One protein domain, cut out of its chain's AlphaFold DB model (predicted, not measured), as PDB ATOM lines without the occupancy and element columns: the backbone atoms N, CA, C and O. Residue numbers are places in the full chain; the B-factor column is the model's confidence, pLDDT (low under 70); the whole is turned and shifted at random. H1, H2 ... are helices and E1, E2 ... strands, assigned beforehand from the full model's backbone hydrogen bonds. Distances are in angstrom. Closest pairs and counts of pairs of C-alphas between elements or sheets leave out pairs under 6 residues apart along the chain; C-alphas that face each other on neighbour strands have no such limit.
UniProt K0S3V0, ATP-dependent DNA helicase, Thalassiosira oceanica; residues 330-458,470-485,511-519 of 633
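What this domain is: This is residues 330 to 458, 470 to 485 and 511 to 519 of the 633 residues of the protein "ATP-dependent DNA helicase" of Thalassiosira oceanica (UniProt K0S3V0). A strongly twisted sheet of five strands, E8 E7 E5 E4 E9, makes the body, with a small sheet, E3 E1 E6, beside it and H2 packed on the small sheet. H1 and H3 lie towards opposite ends of the long axis; residues 345 to 352, of which 347 to 352 belong to H1, stick out at one end, and H3 only grazes the large sheet at the other. The printed part has 154 residues, with three named helices and nine named strands in the order E1 E2 H1 E3 E4 E5 H2 E6 E7 H3 E8 E9; the class is mixed, helices and strands. The large sheet is antiparallel and the small one mixed. The whole is only just compact, close to loose, with a radius of gyration of the C-alphas of 17.5 A, and only just elongated, spanning 56 by 37 by 30 A.

How they stand to each other: E1, residues 330 to 334, runs on into E2, residues 336 to 341, at 64 degrees; E2 pairs with no named strand. H1, residues 347 to 356, touches no helix. E1 is antiparallel to E3, residues 361 to 364, with N 364 and O 331 2.8 A apart, and parallel to E6, residues 416 to 418, with N 417 and O 330 2.8 A apart. H2, residues 398 to 411, is on this sheet, making two layers, a helix and a sheet; the closest C-alphas of H2 and E6, Gln 407 and Ile 417, are 6.6 A apart. E4, residues 369 to 372, and E5, residues 387 to 394, form a hairpin, with N 370 and O 388 2.8 A apart. E4 is antiparallel to E9, residues 515 to 517, with N 371 and O 516 2.8 A apart. E5 bends by 58 degrees at residue 391 and is antiparallel to E7, residues 425 to 430, with N 427 and O 392 2.8 A apart. E7 is antiparallel to E8, residues 471 to 476, with N 476 and O 426 2.8 A apart. H3, residues 439 to 450, only grazes this sheet with residues 445 to 450. Every O i to N i+4 pair is within hydrogen-bond range in H1, H2 and H3.

Where its parts are: E1 begins at C-alpha 330, (189.044, 202.636, 187.219). E5 measures 20.6 A from first to last C-alpha, H2 20.2 A and H3 16.1 A. E9 ends at C-alpha 517, (184.666, 213.139, 187.562).

The domain as a whole: The farthest C-alphas, Lys 346 and Glu 439, are 56.4 A apart. Residues 459 to 469 and 486 to 510 are not printed; the C-alphas of 458 and 470 are 5.4 A apart, those of 485 and 511 8.2 A. The link from E4 to E5 is long. Residues 455 to 458 and 470 have pLDDT under 70.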
ATOM      1  N   VAL A 330     188.559 201.288 186.932       97.94
ATOM      2  CA  VAL A 330     189.044 202.636 187.219       97.94
ATOM      3  C   VAL A 330     190.494 202.734 186.771       97.94
ATOM      4  O   VAL A 330     191.375 202.104 187.358       97.94
ATOM      5  N   ILE A 331     190.768 203.567 185.777       97.69
ATOM      6  CA  ILE A 331     192.134 203.863 185.341       97.69
ATOM      7  C   ILE A 331     192.586 205.142 186.038       97.69
ATOM      8  O   ILE A 331     191.853 206.127 186.075       97.69
ATOM      9  N   ARG A 332     193.791 205.144 186.613       97.25
ATOM     10  CA  ARG A 332     194.353 206.332 187.267       97.25
ATOM     11  C   ARG A 332     195.808 206.580 186.913       97.25
ATOM     12  O   ARG A 332     196.575 205.643 186.700       97.25
ATOM     13  N   TRP A 333     196.209 207.842 186.967       96.56
ATOM     14  CA  TRP A 333     197.600 208.282 186.841       96.56
ATOM     15  C   TRP A 333     197.897 209.388 187.848       96.56
ATOM     16  O   TRP A 333     197.000 210.015 188.420       96.56
ATOM     17  N   ARG A 334     199.182 209.586 188.129       96.31
ATOM     18  CA  ARG A 334     199.628 210.517 189.163       96.31
ATOM     19  C   ARG A 334     199.574 211.958 188.651       96.31
ATOM     20  O   ARG A 334     200.115 212.256 187.590       96.31
ATOM     21  N   ARG A 335     199.004 212.858 189.455       95.25
ATOM     22  CA  ARG A 335     199.049 214.310 189.226       95.25
ATOM     23  C   ARG A 335     200.466 214.842 189.403       95.25
ATOM     24  O   ARG A 335     201.235 214.364 190.244       95.25
ATOM     25  N   THR A 336     200.793 215.905 188.676       93.75
ATOM     26  CA  THR A 336     202.095 216.563 188.817       93.75
ATOM     27  C   THR A 336     202.155 217.319 190.144       93.75
ATOM     28  O   THR A 336     201.373 218.238 190.379       93.75
ATOM     29  N   MET A 337     203.108 216.973 191.010       93.62
ATOM     30  CA  MET A 337     203.316 217.650 192.294       93.62
ATOM     31  C   MET A 337     204.381 218.743 192.165       93.62
ATOM     32  O   MET A 337     205.498 218.473 191.736       93.62
ATOM     33  N   LYS A 338     204.039 219.978 192.545       92.06
ATOM     34  CA  LYS A 338     204.954 221.136 192.531       92.06
ATOM     35  C   LYS A 338     205.574 221.429 193.891       92.06
ATOM     36  O   LYS A 338     206.687 221.934 193.953       92.06
ATOM     37  N   GLY A 339     204.876 221.097 194.971       91.56
ATOM     38  CA  GLY A 339     205.393 221.241 196.327       91.56
ATOM     39  C   GLY A 339     204.496 220.553 197.347       91.56
ATOM     40  O   GLY A 339     203.307 220.370 197.099       91.56
ATOM     41  N   TRP A 340     205.065 220.172 198.489       91.69
ATOM     42  CA  TRP A 340     204.328 219.560 199.594       91.69
ATOM     43  C   TRP A 340     204.862 220.067 200.935       91.69
ATOM     44  O   TRP A 340     205.920 219.661 201.413       91.69
ATOM     45  N   GLN A 341     204.112 220.988 201.541       89.12
ATOM     46  CA  GLN A 341     204.391 221.517 202.873       89.12
ATOM     47  C   GLN A 341     203.854 220.556 203.935       89.12
ATOM     48  O   GLN A 341     202.701 220.134 203.865       89.12
ATOM     49  N   GLY A 342     204.681 220.219 204.928       85.44
ATOM     50  CA  GLY A 342     204.324 219.219 205.942       85.44
ATOM     51  C   GLY A 342     204.324 217.785 205.400       85.44
ATOM     52  O   GLY A 342     203.502 216.970 205.820       85.44
ATOM     53  N   GLN A 343     205.187 217.479 204.424       87.25
ATOM     54  CA  GLN A 343     205.361 216.112 203.929       87.25
ATOM     55  C   GLN A 343     206.076 215.219 204.959       87.25
ATOM     56  O   GLN A 343     206.948 215.706 205.684       87.25
ATOM     57  N   PRO A 344     205.774 213.908 205.007       86.12
ATOM     58  CA  PRO A 344     206.522 212.966 205.836       86.12
ATOM     59  C   PRO A 344     208.033 212.968 205.544       86.12
ATOM     60  O   PRO A 344     208.463 213.012 204.387       86.12
ATOM     61  N   SER A 345     208.851 212.852 206.594       85.25
ATOM     62  CA  SER A 345     210.317 212.807 206.472       85.25
ATOM     63  C   SER A 345     210.815 211.512 205.823       85.25
ATOM     64  O   SER A 345     211.760 211.539 205.036       85.25
ATOM     65  N   LYS A 346     210.148 210.380 206.087       88.56
ATOM     66  CA  LYS A 346     210.498 209.071 205.517       88.56
ATOM     67  C   LYS A 346     209.859 208.870 204.143       88.56
ATOM     68  O   LYS A 346     208.651 209.031 203.985       88.56
ATOM     69  N   GLU A 347     210.649 208.421 203.172       90.38
ATOM     70  CA  GLU A 347     210.204 208.182 201.790       90.38
ATOM     71  C   GLU A 347     209.055 207.181 201.690       90.38
ATOM     72  O   GLU A 347     207.995 207.512 201.167       90.38
ATOM     73  N   LYS A 348     209.196 206.018 202.334       90.19
ATOM     74  CA  LYS A 348     208.140 204.997 202.404       90.19
ATOM     75  C   LYS A 348     206.806 205.550 202.927       90.19
ATOM     76  O   LYS A 348     205.735 205.125 202.498       90.19
ATOM     77  N   GLN A 349     206.848 206.505 203.861       87.88
ATOM     78  CA  GLN A 349     205.640 207.159 204.378       87.88
ATOM     79  C   GLN A 349     205.051 208.144 203.364       87.88
ATOM     80  O   GLN A 349     203.828 208.187 203.218       87.88
ATOM     81  N   ARG A 350     205.893 208.899 202.642       90.25
ATOM     82  CA  ARG A 350     205.447 209.769 201.541       90.25
ATOM     83  C   ARG A 350     204.748 208.959 200.457       90.25
ATOM     84  O   ARG A 350     203.610 209.268 200.118       90.25
ATOM     85  N   GLU A 351     205.377 207.893 199.973       91.31
ATOM     86  CA  GLU A 351     204.819 207.033 198.924       91.31
ATOM     87  C   GLU A 351     203.517 206.358 199.353       91.31
ATOM     88  O   GLU A 351     202.534 206.367 198.611       91.31
ATOM     89  N   ASN A 352     203.463 205.829 200.579       90.50
ATOM     90  CA  ASN A 352     202.236 205.228 201.094       90.50
ATOM     91  C   ASN A 352     201.102 206.258 201.229       90.50
ATOM     92  O   ASN A 352     199.946 205.919 200.985       90.50
ATOM     93  N   THR A 353     201.423 207.507 201.582       90.56
ATOM     94  CA  THR A 353     200.443 208.603 201.642       90.56
ATOM     95  C   THR A 353     199.939 208.957 200.247       90.56
ATOM     96  O   THR A 353     198.731 208.973 200.037       90.56
ATOM     97  N   ILE A 354     200.840 209.138 199.275       93.19
ATOM     98  CA  ILE A 354     200.484 209.396 197.871       93.19
ATOM     99  C   ILE A 354     199.579 208.286 197.333       93.19
ATOM    100  O   ILE A 354     198.552 208.570 196.732       93.19
ATOM    101  N   ARG A 355     199.909 207.016 197.591       92.00
ATOM    102  CA  ARG A 355     199.117 205.865 197.135       92.00
ATOM    103  C   ARG A 355     197.696 205.839 197.705       92.00
ATOM    104  O   ARG A 355     196.791 205.352 197.027       92.00
ATOM    105  N   ARG A 356     197.521 206.303 198.948       90.00
ATOM    106  CA  ARG A 356     196.255 206.241 199.697       90.00
ATOM    107  C   ARG A 356     195.375 207.472 199.515       90.00
ATOM    108  O   ARG A 356     194.161 207.320 199.526       90.00
ATOM    109  N   GLU A 357     195.952 208.664 199.398       92.50
ATOM    110  CA  GLU A 357     195.188 209.911 199.313       92.50
ATOM    111  C   GLU A 357     194.721 210.166 197.865       92.50
ATOM    112  O   GLU A 357     195.558 210.380 196.981       92.50
ATOM    113  N   PRO A 358     193.398 210.192 197.600       95.25
ATOM    114  CA  PRO A 358     192.864 210.325 196.242       95.25
ATOM    115  C   PRO A 358     193.259 211.619 195.527       95.25
ATOM    116  O   PRO A 358     193.376 211.642 194.308       95.25
ATOM    117  N   CYS A 359     193.541 212.694 196.271       94.38
ATOM    118  CA  CYS A 359     193.894 213.984 195.685       94.38
ATOM    119  C   CYS A 359     195.175 213.954 194.840       94.38
ATOM    120  O   CYS A 359     195.368 214.880 194.063       94.38
ATOM    121  N   PHE A 360     196.054 212.951 194.971       96.00
ATOM    122  CA  PHE A 360     197.270 212.820 194.153       96.00
ATOM    123  C   PHE A 360     197.042 212.173 192.783       96.00
ATOM    124  O   PHE A 360     197.993 212.064 192.006       96.00
ATOM    125  N   TRP A 361     195.818 211.747 192.482       96.94
ATOM    126  CA  TRP A 361     195.500 210.974 191.290       96.94
ATOM    127  C   TRP A 361     194.436 211.673 190.449       96.94
ATOM    128  O   TRP A 361     193.553 212.353 190.970       96.94
ATOM    129  N   GLU A 362     194.543 211.494 189.141       96.31
ATOM    130  CA  GLU A 362     193.453 211.701 188.192       96.31
ATOM    131  C   GLU A 362     192.879 210.343 187.802       96.31
ATOM    132  O   GLU A 362     193.554 209.317 187.921       96.31
ATOM    133  N   TYR A 363     191.622 210.347 187.369       97.06
ATOM    134  CA  TYR A 363     190.841 209.141 187.153       97.06
ATOM    135  C   TYR A 363     190.115 209.204 185.813       97.06
ATOM    136  O   TYR A 363     189.598 210.252 185.427       97.06
ATOM    137  N   TYR A 364     190.034 208.054 185.159       97.75
ATOM    138  CA  TYR A 364     189.174 207.771 184.024       97.75
ATOM    139  C   TYR A 364     188.319 206.547 184.362       97.75
ATOM    140  O   TYR A 364     188.825 205.558 184.902       97.75
ATOM    141  N   VAL A 365     187.029 206.632 184.050       97.44
ATOM    142  CA  VAL A 365     186.081 205.519 184.125       97.44
ATOM    143  C   VAL A 365     185.174 205.629 182.912       97.44
ATOM    144  O   VAL A 365     184.518 206.654 182.736       97.44
ATOM    145  N   GLU A 366     185.162 204.603 182.072       96.69
ATOM    146  CA  GLU A 366     184.345 204.567 180.860       96.69
ATOM    147  C   GLU A 366     182.853 204.722 181.187       96.69
ATOM    148  O   GLU A 366     182.351 204.137 182.146       96.69
ATOM    149  N   GLY A 367     182.154 205.574 180.433       95.44
ATOM    150  CA  GLY A 367     180.732 205.877 180.606       95.44
ATOM    151  C   GLY A 367     180.399 206.809 181.778       95.44
ATOM    152  O   GLY A 367     179.276 207.311 181.855       95.44
ATOM    153  N   ALA A 368     181.344 207.091 182.681       96.19
ATOM    154  CA  ALA A 368     181.083 207.969 183.817       96.19
ATOM    155  C   ALA A 368     180.851 209.419 183.366       96.19
ATOM    156  O   ALA A 368     181.481 209.915 182.428       96.19
ATOM    157  N   LEU A 369     179.977 210.130 184.079       95.12
ATOM    158  CA  LEU A 369     179.790 211.563 183.877       95.12
ATOM    159  C   LEU A 369     180.907 212.363 184.551       95.12
ATOM    160  O   LEU A 369     181.432 212.008 185.613       95.12
ATOM    161  N   GLY A 370     181.242 213.489 183.940       94.19
ATOM    162  CA  GLY A 370     182.251 214.419 184.408       94.19
ATOM    163  C   GLY A 370     181.962 215.840 183.963       94.19
ATOM    164  O   GLY A 370     180.920 216.148 183.383       94.19
ATOM    165  N   TYR A 371     182.914 216.721 184.237       92.00
ATOM    166  CA  TYR A 371     182.851 218.111 183.826       92.00
ATOM    167  C   TYR A 371     184.212 218.610 183.373       92.00
ATOM    168  O   TYR A 371     185.247 218.213 183.916       92.00
ATOM    169  N   MET A 372     184.208 219.565 182.450       90.56
ATOM    170  CA  MET A 372     185.402 220.354 182.190       90.56
ATOM    171  C   MET A 372     185.712 221.269 183.369       90.56
ATOM    172  O   MET A 372     184.819 221.881 183.950       90.56
ATOM    173  N   ASN A 373     186.989 221.374 183.726       87.31
ATOM    174  CA  ASN A 373     187.457 222.164 184.865       87.31
ATOM    175  C   ASN A 373     188.178 223.466 184.447       87.31
ATOM    176  O   ASN A 373     188.638 224.220 185.309       87.31
ATOM    177  N   LYS A 374     188.258 223.733 183.135       85.38
ATOM    178  CA  LYS A 374     188.890 224.903 182.513       85.38
ATOM    179  C   LYS A 374     188.054 225.368 181.315       85.38
ATOM    180  O   LYS A 374     187.398 224.563 180.665       85.38
ATOM    181  N   ASN A 375     188.097 226.667 181.014       84.06
ATOM    182  CA  ASN A 375     187.599 227.182 179.740       84.06
ATOM    183  C   ASN A 375     188.570 226.776 178.624       84.06
ATOM    184  O   ASN A 375     189.735 227.176 178.669       84.06
ATOM    185  N   VAL A 376     188.092 225.992 177.659       83.69
ATOM    186  CA  VAL A 376     188.862 225.579 176.478       83.69
ATOM    187  C   VAL A 376     188.490 226.478 175.307       83.69
ATOM    188  O   VAL A 376     189.334 227.203 174.791       83.69
ATOM    189  N   ASN A 377     187.207 226.500 174.947       82.25
ATOM    190  CA  ASN A 377     186.667 227.384 173.927       82.25
ATOM    191  C   ASN A 377     185.185 227.656 174.221       82.25
ATOM    192  O   ASN A 377     184.332 226.789 174.057       82.25
ATOM    193  N   ILE A 378     184.885 228.869 174.689       80.25
ATOM    194  CA  ILE A 378     183.525 229.261 175.084       80.25
ATOM    195  C   ILE A 378     182.613 229.404 173.860       80.25
ATOM    196  O   ILE A 378     181.422 229.135 173.981       80.25
ATOM    197  N   ASP A 379     183.165 229.734 172.688       76.88
ATOM    198  CA  ASP A 379     182.398 229.941 171.453       76.88
ATOM    199  C   ASP A 379     181.727 228.637 171.001       76.88
ATOM    200  O   ASP A 379     180.585 228.645 170.556       76.88
ATOM    201  N   VAL A 380     182.392 227.497 171.224       78.81
ATOM    202  CA  VAL A 380     181.816 226.150 171.036       78.81
ATOM    203  C   VAL A 380     181.299 225.540 172.345       78.81
ATOM    204  O   VAL A 380     181.128 224.330 172.461       78.81
ATOM    205  N   ARG A 381     181.065 226.373 173.367       83.06
ATOM    206  CA  ARG A 381     180.490 225.999 174.674       83.06
ATOM    207  C   ARG A 381     181.303 224.969 175.470       83.06
ATOM    208  O   ARG A 381     180.788 224.309 176.377       83.06
ATOM    209  N   LEU A 382     182.602 224.886 175.196       86.94
ATOM    210  CA  LEU A 382     183.582 224.117 175.954       86.94
ATOM    211  C   LEU A 382     184.182 224.984 177.073       86.94
ATOM    212  O   LEU A 382     185.279 225.543 176.958       86.94
ATOM    213  N   ALA A 383     183.433 225.125 178.164       86.44
ATOM    214  CA  ALA A 383     183.761 225.985 179.292       86.44
ATOM    215  C   ALA A 383     183.989 225.190 180.587       86.44
ATOM    216  O   ALA A 383     183.591 224.033 180.722       86.44
ATOM    217  N   ASN A 384     184.588 225.839 181.588       86.56
ATOM    218  CA  ASN A 384     184.638 225.299 182.940       86.56
ATOM    219  C   ASN A 384     183.205 225.096 183.441       86.56
ATOM    220  O   ASN A 384     182.450 226.057 183.605       86.56
ATOM    221  N   GLY A 385     182.863 223.837 183.675       85.25
ATOM    222  CA  GLY A 385     181.553 223.379 184.079       85.25
ATOM    223  C   GLY A 385     180.718 222.722 182.972       85.25
ATOM    224  O   GLY A 385     179.617 222.258 183.272       85.25
ATOM    225  N   THR A 386     181.198 222.631 181.731       88.06
ATOM    226  CA  THR A 386     180.512 221.859 180.683       88.06
ATOM    227  C   THR A 386     180.482 220.380 181.068       88.06
ATOM    228  O   THR A 386     181.519 219.827 181.438       88.06
ATOM    229  N   MET A 387     179.299 219.761 181.030       89.81
ATOM    230  CA  MET A 387     179.123 218.335 181.316       89.81
ATOM    231  C   MET A 387     179.678 217.487 180.176       89.81
ATOM    232  O   MET A 387     179.497 217.821 179.005       89.81
ATOM    233  N   ILE A 388     180.351 216.401 180.544       94.00
ATOM    234  CA  ILE A 388     180.909 215.425 179.615       94.00
ATOM    235  C   ILE A 388     180.596 214.007 180.081       94.00
ATOM    236  O   ILE A 388     180.348 213.780 181.268       94.00
ATOM    237  N   ARG A 389     180.661 213.052 179.159       95.75
ATOM    238  CA  ARG A 389     180.723 211.622 179.460       95.75
ATOM    239  C   ARG A 389     182.072 211.085 178.999       95.75
ATOM    240  O   ARG A 389     182.497 211.342 177.875       95.75
ATOM    241  N   TYR A 390     182.767 210.369 179.872       97.38
ATOM    242  CA  TYR A 390     184.026 209.720 179.523       97.38
ATOM    243  C   TYR A 390     183.766 208.608 178.504       97.38
ATOM    244  O   TYR A 390     182.987 207.700 178.779       97.38
ATOM    245  N   HIS A 391     184.410 208.685 177.340       95.62
ATOM    246  CA  HIS A 391     184.197 207.743 176.243       95.62
ATOM    247  C   HIS A 391     185.337 206.725 176.173       95.62
ATOM    248  O   HIS A 391     185.147 205.569 176.504       95.62
ATOM    249  N   SER A 392     186.555 207.143 175.829       94.88
ATOM    250  CA  SER A 392     187.718 206.246 175.708       94.88
ATOM    251  C   SER A 392     189.022 206.968 176.050       94.88
ATOM    252  O   SER A 392     189.028 208.185 176.233       94.88
ATOM    253  N   ILE A 393     190.133 206.238 176.156       95.19
ATOM    254  CA  ILE A 393     191.479 206.813 176.304       95.19
ATOM    255  C   ILE A 393     192.407 206.301 175.208       95.19
ATOM    256  O   ILE A 393     192.226 205.195 174.707       95.19
ATOM    257  N   SER A 394     193.429 207.088 174.886       93.75
ATOM    258  CA  SER A 394     194.520 206.703 173.988       93.75
ATOM    259  C   SER A 394     195.831 206.711 174.769       93.75
ATOM    260  O   SER A 394     196.122 207.684 175.464       93.75
ATOM    261  N   LEU A 395     196.610 205.627 174.701       91.31
ATOM    262  CA  LEU A 395     197.827 205.445 175.514       91.31
ATOM    263  C   LEU A 395     199.135 205.675 174.735       91.31
ATOM    264  O   LEU A 395     200.213 205.596 175.322       91.31
ATOM    265  N   GLY A 396     199.043 205.946 173.430       85.12
ATOM    266  CA  GLY A 396     200.169 206.294 172.557       85.12
ATOM    267  C   GLY A 396     201.107 205.140 172.186       85.12
ATOM    268  O   GLY A 396     202.086 205.354 171.477       85.12
ATOM    269  N   SER A 397     200.852 203.911 172.657       89.44
ATOM    270  CA  SER A 397     201.580 202.718 172.203       89.44
ATOM    271  C   SER A 397     200.798 201.425 172.432       89.44
ATOM    272  O   SER A 397     200.237 201.220 173.511       89.44
ATOM    273  N   ASP A 398     200.889 200.494 171.479       88.62
ATOM    274  CA  ASP A 398     200.283 199.156 171.562       88.62
ATOM    275  C   ASP A 398     200.715 198.386 172.815       88.62
ATOM    276  O   ASP A 398     199.964 197.592 173.376       88.62
ATOM    277  N   LYS A 399     201.954 198.608 173.271       89.56
ATOM    278  CA  LYS A 399     202.471 197.979 174.489       89.56
ATOM    279  C   LYS A 399     201.710 198.455 175.724       89.56
ATOM    280  O   LYS A 399     201.341 197.633 176.554       89.56
ATOM    281  N   ALA A 400     201.472 199.761 175.847       89.25
ATOM    282  CA  ALA A 400     200.728 200.309 176.976       89.25
ATOM    283  C   ALA A 400     199.266 199.839 176.970       89.25
ATOM    284  O   ALA A 400     198.718 199.547 178.031       89.25
ATOM    285  N   GLU A 401     198.654 199.713 175.792       90.25
ATOM    286  CA  GLU A 401     197.299 199.171 175.642       90.25
ATOM    287  C   GLU A 401     197.220 197.704 176.068       90.25
ATOM    288  O   GLU A 401     196.367 197.350 176.886       90.25
ATOM    289  N   LYS A 402     198.164 196.869 175.616       91.19
ATOM    290  CA  LYS A 402     198.270 195.467 176.048       91.19
ATOM    291  C   LYS A 402     198.482 195.341 177.558       91.19
ATOM    292  O   LYS A 402     197.798 194.540 178.190       91.19
ATOM    293  N   ASP A 403     199.364 196.157 178.143       91.44
ATOM    294  CA  ASP A 403     199.612 196.172 179.592       91.44
ATOM    295  C   ASP A 403     198.323 196.502 180.377       91.44
ATOM    296  O   ASP A 403     198.045 195.895 181.415       91.44
ATOM    297  N   VAL A 404     197.515 197.454 179.894       92.25
ATOM    298  CA  VAL A 404     196.233 197.820 180.521       92.25
ATOM    299  C   VAL A 404     195.199 196.707 180.372       92.25
ATOM    300  O   VAL A 404     194.543 196.377 181.359       92.25
ATOM    301  N   MET A 405     195.085 196.086 179.194       90.19
ATOM    302  CA  MET A 405     194.181 194.949 178.971       90.19
ATOM    303  C   MET A 405     194.535 193.751 179.865       90.19
ATOM    304  O   MET A 405     193.652 193.145 180.474       90.19
ATOM    305  N   GLU A 406     195.823 193.437 180.018       92.31
ATOM    306  CA  GLU A 406     196.277 192.360 180.903       92.31
ATOM    307  C   GLU A 406     195.956 192.664 182.377       92.31
ATOM    308  O   GLU A 406     195.506 191.789 183.124       92.31
ATOM    309  N   GLN A 407     196.149 193.914 182.815       93.12
ATOM    310  CA  GLN A 407     195.774 194.331 184.168       93.12
ATOM    311  C   GLN A 407     194.258 194.308 184.383       93.12
ATOM    312  O   GLN A 407     193.815 193.875 185.446       93.12
ATOM    313  N   ALA A 408     193.459 194.714 183.395       90.62
ATOM    314  CA  ALA A 408     192.002 194.662 183.468       90.62
ATOM    315  C   ALA A 408     191.496 193.239 183.750       90.62
ATOM    316  O   ALA A 408     190.693 193.047 184.666       90.62
ATOM    317  N   GLY A 409     192.060 192.236 183.064       89.00
ATOM    318  CA  GLY A 409     191.751 190.823 183.306       89.00
ATOM    319  C   GLY A 409     192.114 190.330 184.714       89.00
ATOM    320  O   GLY A 409     191.470 189.421 185.230       89.00
ATOM    321  N   LYS A 410     193.111 190.943 185.369       93.38
ATOM    322  CA  LYS A 410     193.565 190.566 186.721       93.38
ATOM    323  C   LYS A 410     192.748 191.202 187.845       93.38
ATOM    324  O   LYS A 410     192.534 190.556 188.868       93.38
ATOM    325  N   VAL A 411     192.357 192.472 187.713       92.62
ATOM    326  CA  VAL A 411     191.707 193.215 188.814       92.62
ATOM    327  C   VAL A 411     190.175 193.094 188.777       92.62
ATOM    328  O   VAL A 411     189.533 193.241 189.816       92.62
ATOM    329  N   GLY A 412     189.588 192.787 187.612       91.62
ATOM    330  CA  GLY A 412     188.140 192.649 187.431       91.62
ATOM    331  C   GLY A 412     187.358 193.974 187.551       91.62
ATOM    332  O   GLY A 412     187.947 195.036 187.786       91.62
ATOM    333  N   PRO A 413     186.020 193.949 187.379       94.50
ATOM    334  CA  PRO A 413     185.174 195.145 187.437       94.50
ATOM    335  C   PRO A 413     185.259 195.922 188.759       94.50
ATOM    336  O   PRO A 413     185.228 195.355 189.853       94.50
ATOM    337  N   GLY A 414     185.365 197.250 188.671       93.94
ATOM    338  CA  GLY A 414     185.592 198.133 189.828       93.94
ATOM    339  C   GLY A 414     187.031 198.137 190.359       93.94
ATOM    340  O   GLY A 414     187.344 198.876 191.300       93.94
ATOM    341  N   GLY A 415     187.906 197.329 189.756       96.19
ATOM    342  CA  GLY A 415     189.339 197.304 189.994       96.19
ATOM    343  C   GLY A 415     190.044 198.597 189.589       96.19
ATOM    344  O   GLY A 415     189.564 199.334 188.733       96.19
ATOM    345  N   VAL A 416     191.199 198.879 190.204       97.31
ATOM    346  CA  VAL A 416     191.993 200.087 189.919       97.31
ATOM    347  C   VAL A 416     193.274 199.732 189.168       97.31
ATOM    348  O   VAL A 416     194.168 199.096 189.725       97.31
ATOM    349  N   ILE A 417     193.398 200.231 187.942       97.06
ATOM    350  CA  ILE A 417     194.583 200.142 187.084       97.06
ATOM    351  C   ILE A 417     195.387 201.433 187.253       97.06
ATOM    352  O   ILE A 417     194.848 202.533 187.139       97.06
ATOM    353  N   THR A 418     196.680 201.326 187.567       96.12
ATOM    354  CA  THR A 418     197.548 202.501 187.770       96.12
ATOM    355  C   THR A 418     198.556 202.613 186.635       96.12
ATOM    356  O   THR A 418     199.458 201.784 186.521       96.12
ATOM    357  N   LEU A 419     198.424 203.660 185.825       95.31
ATOM    358  CA  LEU A 419     199.332 203.945 184.722       95.31
ATOM    359  C   LEU A 419     200.652 204.541 185.229       95.31
ATOM    360  O   LEU A 419     200.691 205.261 186.232       95.31
ATOM    361  N   LYS A 420     201.740 204.279 184.495       91.44
ATOM    362  CA  LYS A 420     203.068 204.865 184.765       91.44
ATOM    363  C   LYS A 420     203.107 206.374 184.499       91.44
ATOM    364  O   LYS A 420     203.861 207.090 185.152       91.44
ATOM    365  N   GLY A 421     202.288 206.842 183.563       92.19
ATOM    366  CA  GLY A 421     202.114 208.242 183.194       92.19
ATOM    367  C   GLY A 421     200.671 208.509 182.759       92.19
ATOM    368  O   GLY A 421     199.873 207.570 182.716       92.19
ATOM    369  N   PRO A 422     200.311 209.771 182.485       94.75
ATOM    370  CA  PRO A 422     199.002 210.085 181.926       94.75
ATOM    371  C   PRO A 422     198.810 209.423 180.549       94.75
ATOM    372  O   PRO A 422     199.807 209.194 179.858       94.75
ATOM    373  N   PRO A 423     197.559 209.141 180.137       95.44
ATOM    374  CA  PRO A 423     197.266 208.809 178.745       95.44
ATOM    375  C   PRO A 423     197.689 209.951 177.805       95.44
ATOM    376  O   PRO A 423     197.936 211.075 178.244       95.44
ATOM    377  N   GLU A 424     197.765 209.667 176.510       94.56
ATOM    378  CA  GLU A 424     198.016 210.680 175.485       94.56
ATOM    379  C   GLU A 424     196.782 211.555 175.269       94.56
ATOM    380  O   GLU A 424     196.901 212.772 175.221       94.56
ATOM    381  N   MET A 425     195.592 210.951 175.204       94.88
ATOM    382  CA  MET A 425     194.321 211.659 175.042       94.88
ATOM    383  C   MET A 425     193.217 210.972 175.849       94.88
ATOM    384  O   MET A 425     193.244 209.758 176.066       94.88
ATOM    385  N   ILE A 426     192.216 211.750 176.253       95.75
ATOM    386  CA  ILE A 426     190.942 211.257 176.780       95.75
ATOM    387  C   ILE A 426     189.847 211.710 175.824       95.75
ATOM    388  O   ILE A 426     189.627 212.905 175.649       95.75
ATOM    389  N   ASN A 427     189.143 210.762 175.222       94.94
ATOM    390  CA  ASN A 427     187.978 211.045 174.402       94.94
ATOM    391  C   ASN A 427     186.761 211.207 175.308       94.94
ATOM    392  O   ASN A 427     186.490 210.357 176.165       94.94
ATOM    393  N   VAL A 428     186.028 212.299 175.121       94.69
ATOM    394  CA  VAL A 428     184.820 212.601 175.888       94.69
ATOM    395  C   VAL A 428     183.673 212.951 174.957       94.69
ATOM    396  O   VAL A 428     183.857 213.655 173.968       94.69
ATOM    397  N   GLU A 429     182.482 212.477 175.288       93.81
ATOM    398  CA  GLU A 429     181.248 212.944 174.673       93.81
ATOM    399  C   GLU A 429     180.824 214.259 175.336       93.81
ATOM    400  O   GLU A 429     180.760 214.354 176.567       93.81
ATOM    401  N   VAL A 430     180.543 215.278 174.526       91.00
ATOM    402  CA  VAL A 430     180.019 216.576 174.972       91.00
ATOM    403  C   VAL A 430     178.527 216.678 174.684       91.00
ATOM    404  O   VAL A 430     178.023 216.116 173.714       91.00
ATOM    405  N   PHE A 431     177.825 217.411 175.550       88.19
ATOM    406  CA  PHE A 431     176.359 217.502 175.547       88.19
ATOM    407  C   PHE A 431     175.677 216.125 175.619       88.19
ATOM    408  O   PHE A 431     174.777 215.873 174.820       88.19
ATOM    409  N   PRO A 432     176.105 215.208 176.512       90.56
ATOM    410  CA  PRO A 432     175.485 213.892 176.617       90.56
ATOM    411  C   PRO A 432     174.038 214.005 177.113       90.56
ATOM    412  O   PRO A 432     173.764 214.784 178.025       90.56
ATOM    413  N   ASP A 433     173.134 213.193 176.560       87.19
ATOM    414  CA  ASP A 433     171.812 212.992 177.166       87.19
ATOM    415  C   ASP A 433     171.949 212.005 178.316       87.19
ATOM    416  O   ASP A 433     172.609 210.973 178.174       87.19
ATOM    417  N   VAL A 434     171.345 212.319 179.453       83.00
ATOM    418  CA  VAL A 434     171.361 211.481 180.649       83.00
ATOM    419  C   VAL A 434     169.962 210.923 180.895       83.00
ATOM    420  O   VAL A 434     168.947 211.578 180.637       83.00
ATOM    421  N   ASP A 435     169.895 209.699 181.417       76.12
ATOM    422  CA  ASP A 435     168.625 209.077 181.771       76.12
ATOM    423  C   ASP A 435     167.819 209.963 182.735       76.12
ATOM    424  O   ASP A 435     168.271 210.384 183.807       76.12
ATOM    425  N   GLY A 436     166.589 210.261 182.315       71.44
ATOM    426  CA  GLY A 436     165.676 211.155 183.017       71.44
ATOM    427  C   GLY A 436     165.901 212.657 182.793       71.44
ATOM    428  O   GLY A 436     165.288 213.450 183.512       71.44
ATOM    429  N   ASP A 437     166.732 213.076 181.834       74.75
ATOM    430  CA  ASP A 437     166.694 214.462 181.348       74.75
ATOM    431  C   ASP A 437     165.290 214.824 180.841       74.75
ATOM    432  O   ASP A 437     164.623 214.013 180.192       74.75
ATOM    433  N   ASP A 438     164.841 216.042 181.157       75.38
ATOM    434  CA  ASP A 438     163.586 216.573 180.631       75.38
ATOM    435  C   ASP A 438     163.722 216.950 179.145       75.38
ATOM    436  O   ASP A 438     164.824 217.095 178.612       75.38
ATOM    437  N   GLU A 439     162.589 217.107 178.458       79.06
ATOM    438  CA  GLU A 439     162.588 217.389 177.017       79.06
ATOM    439  C   GLU A 439     163.259 218.730 176.680       79.06
ATOM    440  O   GLU A 439     163.836 218.879 175.608       79.06
ATOM    441  N   VAL A 440     163.264 219.688 177.616       74.12
ATOM    442  CA  VAL A 440     163.932 220.985 177.438       74.12
ATOM    443  C   VAL A 440     165.451 220.807 177.401       74.12
ATOM    444  O   VAL A 440     166.113 221.361 176.524       74.12
ATOM    445  N   THR A 441     166.012 220.023 178.322       77.12
ATOM    446  CA  THR A 441     167.440 219.684 178.345       77.12
ATOM    447  C   THR A 441     167.825 218.859 177.122       77.12
ATOM    448  O   THR A 441     168.836 219.162 176.490       77.12
ATOM    449  N   ARG A 442     167.016 217.861 176.746       83.56
ATOM    450  CA  ARG A 442     167.282 217.030 175.562       83.56
ATOM    451  C   ARG A 442     167.256 217.844 174.275       83.56
ATOM    452  O   ARG A 442     168.175 217.727 173.472       83.56
ATOM    453  N   GLU A 443     166.260 218.708 174.081       81.88
ATOM    454  CA  GLU A 443     166.209 219.570 172.896       81.88
ATOM    455  C   GLU A 443     167.356 220.586 172.885       81.88
ATOM    456  O   GLU A 443     167.944 220.838 171.832       81.88
ATOM    457  N   LEU A 444     167.752 221.115 174.051       80.00
ATOM    458  CA  LEU A 444     168.961 221.928 174.151       80.00
ATOM    459  C   LEU A 444     170.183 221.134 173.675       80.00
ATOM    460  O   LEU A 444     170.879 221.608 172.782       80.00
ATOM    461  N   ASN A 445     170.425 219.933 174.204       84.56
ATOM    462  CA  ASN A 445     171.545 219.088 173.786       84.56
ATOM    463  C   ASN A 445     171.502 218.769 172.283       84.56
ATOM    464  O   ASN A 445     172.523 218.917 171.611       84.56
ATOM    465  N   ARG A 446     170.336 218.404 171.727       85.19
ATOM    466  CA  ARG A 446     170.156 218.175 170.279       85.19
ATOM    467  C   ARG A 446     170.542 219.404 169.469       85.19
ATOM    468  O   ARG A 446     171.346 219.298 168.545       85.19
ATOM    469  N   ARG A 447     170.032 220.582 169.837       84.19
ATOM    470  CA  ARG A 447     170.395 221.846 169.187       84.19
ATOM    471  C   ARG A 447     171.902 222.092 169.247       84.19
ATOM    472  O   ARG A 447     172.493 222.415 168.224       84.19
ATOM    473  N   LEU A 448     172.531 221.884 170.406       83.19
ATOM    474  CA  LEU A 448     173.977 222.065 170.573       83.19
ATOM    475  C   LEU A 448     174.800 221.114 169.696       83.19
ATOM    476  O   LEU A 448     175.832 221.517 169.164       83.19
ATOM    477  N   ARG A 449     174.340 219.874 169.514       85.50
ATOM    478  CA  ARG A 449     174.969 218.907 168.605       85.50
ATOM    479  C   ARG A 449     174.762 219.284 167.136       85.50
ATOM    480  O   ARG A 449     175.699 219.146 166.361       85.50
ATOM    481  N   ARG A 450     173.588 219.808 166.750       82.19
ATOM    482  CA  ARG A 450     173.331 220.326 165.386       82.19
ATOM    483  C   ARG A 450     174.194 221.551 165.059       82.19
ATOM    484  O   ARG A 450     174.697 221.668 163.951       82.19
ATOM    485  N   GLU A 451     174.384 222.449 166.027       80.19
ATOM    486  CA  GLU A 451     175.248 223.634 165.900       80.19
ATOM    487  C   GLU A 451     176.754 223.274 165.912       80.19
ATOM    488  O   GLU A 451     177.604 224.131 165.652       80.19
ATOM    489  N   TRP A 452     177.118 222.019 166.211       82.75
ATOM    490  CA  TRP A 452     178.509 221.592 166.316       82.75
ATOM    491  C   TRP A 452     179.176 221.450 164.944       82.75
ATOM    492  O   TRP A 452     178.956 220.496 164.205       82.75
ATOM    493  N   SER A 453     180.078 222.377 164.634       73.38
ATOM    494  CA  SER A 453     180.804 222.426 163.358       73.38
ATOM    495  C   SER A 453     182.244 221.889 163.412       73.38
ATOM    496  O   SER A 453     182.977 221.986 162.430       73.38
ATOM    497  N   HIS A 454     182.685 221.334 164.549       71.12
ATOM    498  CA  HIS A 454     184.101 221.043 164.814       71.12
ATOM    499  C   HIS A 454     184.388 219.530 164.906       71.12
ATOM    500  O   HIS A 454     184.522 218.975 165.995       71.12
ATOM    501  N   GLY A 455     184.520 218.845 163.768       61.47
ATOM    502  CA  GLY A 455     184.895 217.420 163.704       61.47
ATOM    503  C   GLY A 455     183.742 216.469 163.351       61.47
ATOM    504  O   GLY A 455     182.673 216.911 162.943       61.47
ATOM    505  N   ARG A 456     183.978 215.149 163.447       54.91
ATOM    506  CA  ARG A 456     183.008 214.105 163.051       54.91
ATOM    507  C   ARG A 456     182.028 213.787 164.185       54.91
ATOM    508  O   ARG A 456     182.450 213.536 165.310       54.91
ATOM    509  N   ILE A 457     180.740 213.731 163.856       60.59
ATOM    510  CA  ILE A 457     179.665 213.252 164.732       60.59
ATOM    511  C   ILE A 457     179.557 211.726 164.562       60.59
ATOM    512  O   ILE A 457     179.534 211.240 163.432       60.59
ATOM    513  N   GLN A 458     179.531 210.961 165.656       59.25
ATOM    514  CA  GLN A 458     179.297 209.511 165.600       59.25
ATOM    515  C   GLN A 458     177.790 209.195 165.565       59.25
ATOM    516  O   GLN A 458     177.018 209.919 166.198       59.25
ATOM    517  N   GLY A 470     173.202 212.323 166.479       69.94
ATOM    518  CA  GLY A 470     174.570 211.823 166.599       69.94
ATOM    519  C   GLY A 470     175.320 212.339 167.837       69.94
ATOM    520  O   GLY A 470     175.068 213.437 168.330       69.94
ATOM    521  N   ARG A 471     176.271 211.547 168.342       83.38
ATOM    522  CA  ARG A 471     177.133 211.889 169.485       83.38
ATOM    523  C   ARG A 471     178.300 212.765 169.047       83.38
ATOM    524  O   ARG A 471     178.973 212.471 168.059       83.38
ATOM    525  N   VAL A 472     178.606 213.795 169.833       88.56
ATOM    526  CA  VAL A 472     179.797 214.628 169.633       88.56
ATOM    527  C   VAL A 472     180.892 214.137 170.572       88.56
ATOM    528  O   VAL A 472     180.875 214.441 171.762       88.56
ATOM    529  N   VAL A 473     181.842 213.367 170.038       90.25
ATOM    530  CA  VAL A 473     183.001 212.865 170.789       90.25
ATOM    531  C   VAL A 473     184.234 213.660 170.390       90.25
ATOM    532  O   VAL A 473     184.605 213.694 169.218       90.25
ATOM    533  N   ILE A 474     184.878 214.293 171.368       90.69
ATOM    534  CA  ILE A 474     186.079 215.102 171.154       90.69
ATOM    535  C   ILE A 474     187.283 214.502 171.885       90.69
ATOM    536  O   ILE A 474     187.144 214.044 173.025       90.69
ATOM    537  N   PRO A 475     188.478 214.527 171.273       92.12
ATOM    538  CA  PRO A 475     189.701 214.141 171.952       92.12
ATOM    539  C   PRO A 475     190.210 215.309 172.812       92.12
ATOM    540  O   PRO A 475     190.372 216.434 172.337       92.12
ATOM    541  N   VAL A 476     190.485 215.051 174.090       92.19
ATOM    542  CA  VAL A 476     191.027 216.029 175.044       92.19
ATOM    543  C   VAL A 476     192.437 215.617 175.443       92.19
ATOM    544  O   VAL A 476     192.635 214.576 176.066       92.19
ATOM    545  N   GLY A 477     193.418 216.445 175.085       91.50
ATOM    546  CA  GLY A 477     194.828 216.207 175.389       91.50
ATOM    547  C   GLY A 477     195.314 216.860 176.686       91.50
ATOM    548  O   GLY A 477     194.588 217.654 177.300       91.50
ATOM    549  N   PRO A 478     196.560 216.558 177.101       90.31
ATOM    550  CA  PRO A 478     197.246 217.239 178.184       90.31
ATOM    551  C   PRO A 478     197.275 218.749 177.971       90.31
ATOM    552  O   PRO A 478     197.626 219.239 176.899       90.31
ATOM    553  N   GLU A 479     196.962 219.509 179.014       85.00
ATOM    554  CA  GLU A 479     196.886 220.963 178.931       85.00
ATOM    555  C   GLU A 479     198.018 221.622 179.730       85.00
ATOM    556  O   GLU A 479     198.139 221.536 180.959       85.00
ATOM    557  N   SER A 480     198.873 222.341 179.009       74.19
ATOM    558  CA  SER A 480     200.043 223.004 179.580       74.19
ATOM    559  C   SER A 480     199.678 224.170 180.508       74.19
ATOM    560  O   SER A 480     200.388 224.409 181.488       74.19
ATOM    561  N   GLN A 481     198.548 224.846 180.283       74.69
ATOM    562  CA  GLN A 481     198.128 226.040 181.022       74.69
ATOM    563  C   GLN A 481     197.087 225.763 182.127       74.69
ATOM    564  O   GLN A 481     196.329 226.660 182.499       74.69
ATOM    565  N   ILE A 482     197.001 224.539 182.665       80.56
ATOM    566  CA  ILE A 482     196.148 224.274 183.839       80.56
ATOM    567  C   ILE A 482     196.723 224.962 185.088       80.56
ATOM    568  O   ILE A 482     197.916 224.854 185.386       80.56
ATOM    569  N   GLN A 483     195.856 225.647 185.842       78.25
ATOM    570  CA  GLN A 483     196.207 226.269 187.120       78.25
ATOM    571  C   GLN A 483     196.585 225.230 188.182       78.25
ATOM    572  O   GLN A 483     195.989 224.159 188.291       78.25
ATOM    573  N   GLN A 484     197.564 225.580 189.015       86.19
ATOM    574  CA  GLN A 484     197.944 224.764 190.163       86.19
ATOM    575  C   GLN A 484     196.858 224.837 191.242       86.19
ATOM    576  O   GLN A 484     196.321 225.905 191.531       86.19
ATOM    577  N   LYS A 485     196.560 223.698 191.863       88.12
ATOM    578  CA  LYS A 485     195.559 223.551 192.918       88.12
ATOM    579  C   LYS A 485     196.262 223.243 194.238       88.12
ATOM    580  O   LYS A 485     197.078 222.325 194.314       88.12
ATOM    581  N   ASP A 511     196.810 219.220 187.515       92.94
ATOM    582  CA  ASP A 511     196.150 218.210 186.680       92.94
ATOM    583  C   ASP A 511     196.823 218.161 185.312       92.94
ATOM    584  O   ASP A 511     197.373 219.167 184.848       92.94
ATOM    585  N   THR A 512     196.775 216.998 184.676       94.19
ATOM    586  CA  THR A 512     197.189 216.836 183.287       94.19
ATOM    587  C   THR A 512     196.059 217.235 182.346       94.19
ATOM    588  O   THR A 512     196.313 217.950 181.377       94.19
ATOM    589  N   PHE A 513     194.819 216.835 182.644       94.25
ATOM    590  CA  PHE A 513     193.668 217.087 181.778       94.25
ATOM    591  C   PHE A 513     192.703 218.110 182.376       94.25
ATOM    592  O   PHE A 513     192.533 218.179 183.598       94.25
ATOM    593  N   PRO A 514     192.006 218.894 181.536       93.12
ATOM    594  CA  PRO A 514     191.013 219.847 182.001       93.12
ATOM    595  C   PRO A 514     189.671 219.171 182.358       93.12
ATOM    596  O   PRO A 514     188.609 219.723 182.079       93.12
ATOM    597  N   LEU A 515     189.699 217.979 182.963       94.25
ATOM    598  CA  LEU A 515     188.538 217.122 183.227       94.25
ATOM    599  C   LEU A 515     188.460 216.741 184.711       94.25
ATOM    600  O   LEU A 515     189.478 216.587 185.383       94.25
ATOM    601  N   GLU A 516     187.248 216.580 185.235       93.38
ATOM    602  CA  GLU A 516     186.992 216.042 186.575       93.38
ATOM    603  C   GLU A 516     185.769 215.111 186.562       93.38
ATOM    604  O   GLU A 516     184.765 215.418 185.923       93.38
ATOM    605  N   LEU A 517     185.824 214.009 187.320       95.81
ATOM    606  CA  LEU A 517     184.666 213.139 187.562       95.81
ATOM    607  C   LEU A 517     183.513 213.898 188.238       95.81
ATOM    608  O   LEU A 517     183.731 214.783 189.070       95.81
ATOM    609  N   GLY A 518     182.282 213.524 187.883       93.75
ATOM    610  CA  GLY A 518     181.062 214.239 188.251       93.75
ATOM    611  C   GLY A 518     180.280 213.673 189.438       93.75
ATOM    612  O   GLY A 518     179.237 214.235 189.785       93.75
ATOM    613  N   PHE A 519     180.761 212.605 190.085       95.81
ATOM    614  CA  PHE A 519     180.072 211.987 191.228       95.81
ATOM    615  C   PHE A 519     180.038 212.889 192.461       95.81
ATOM    616  O   PHE A 519     179.123 212.794 193.269       95.81
TER     617      PHE A 519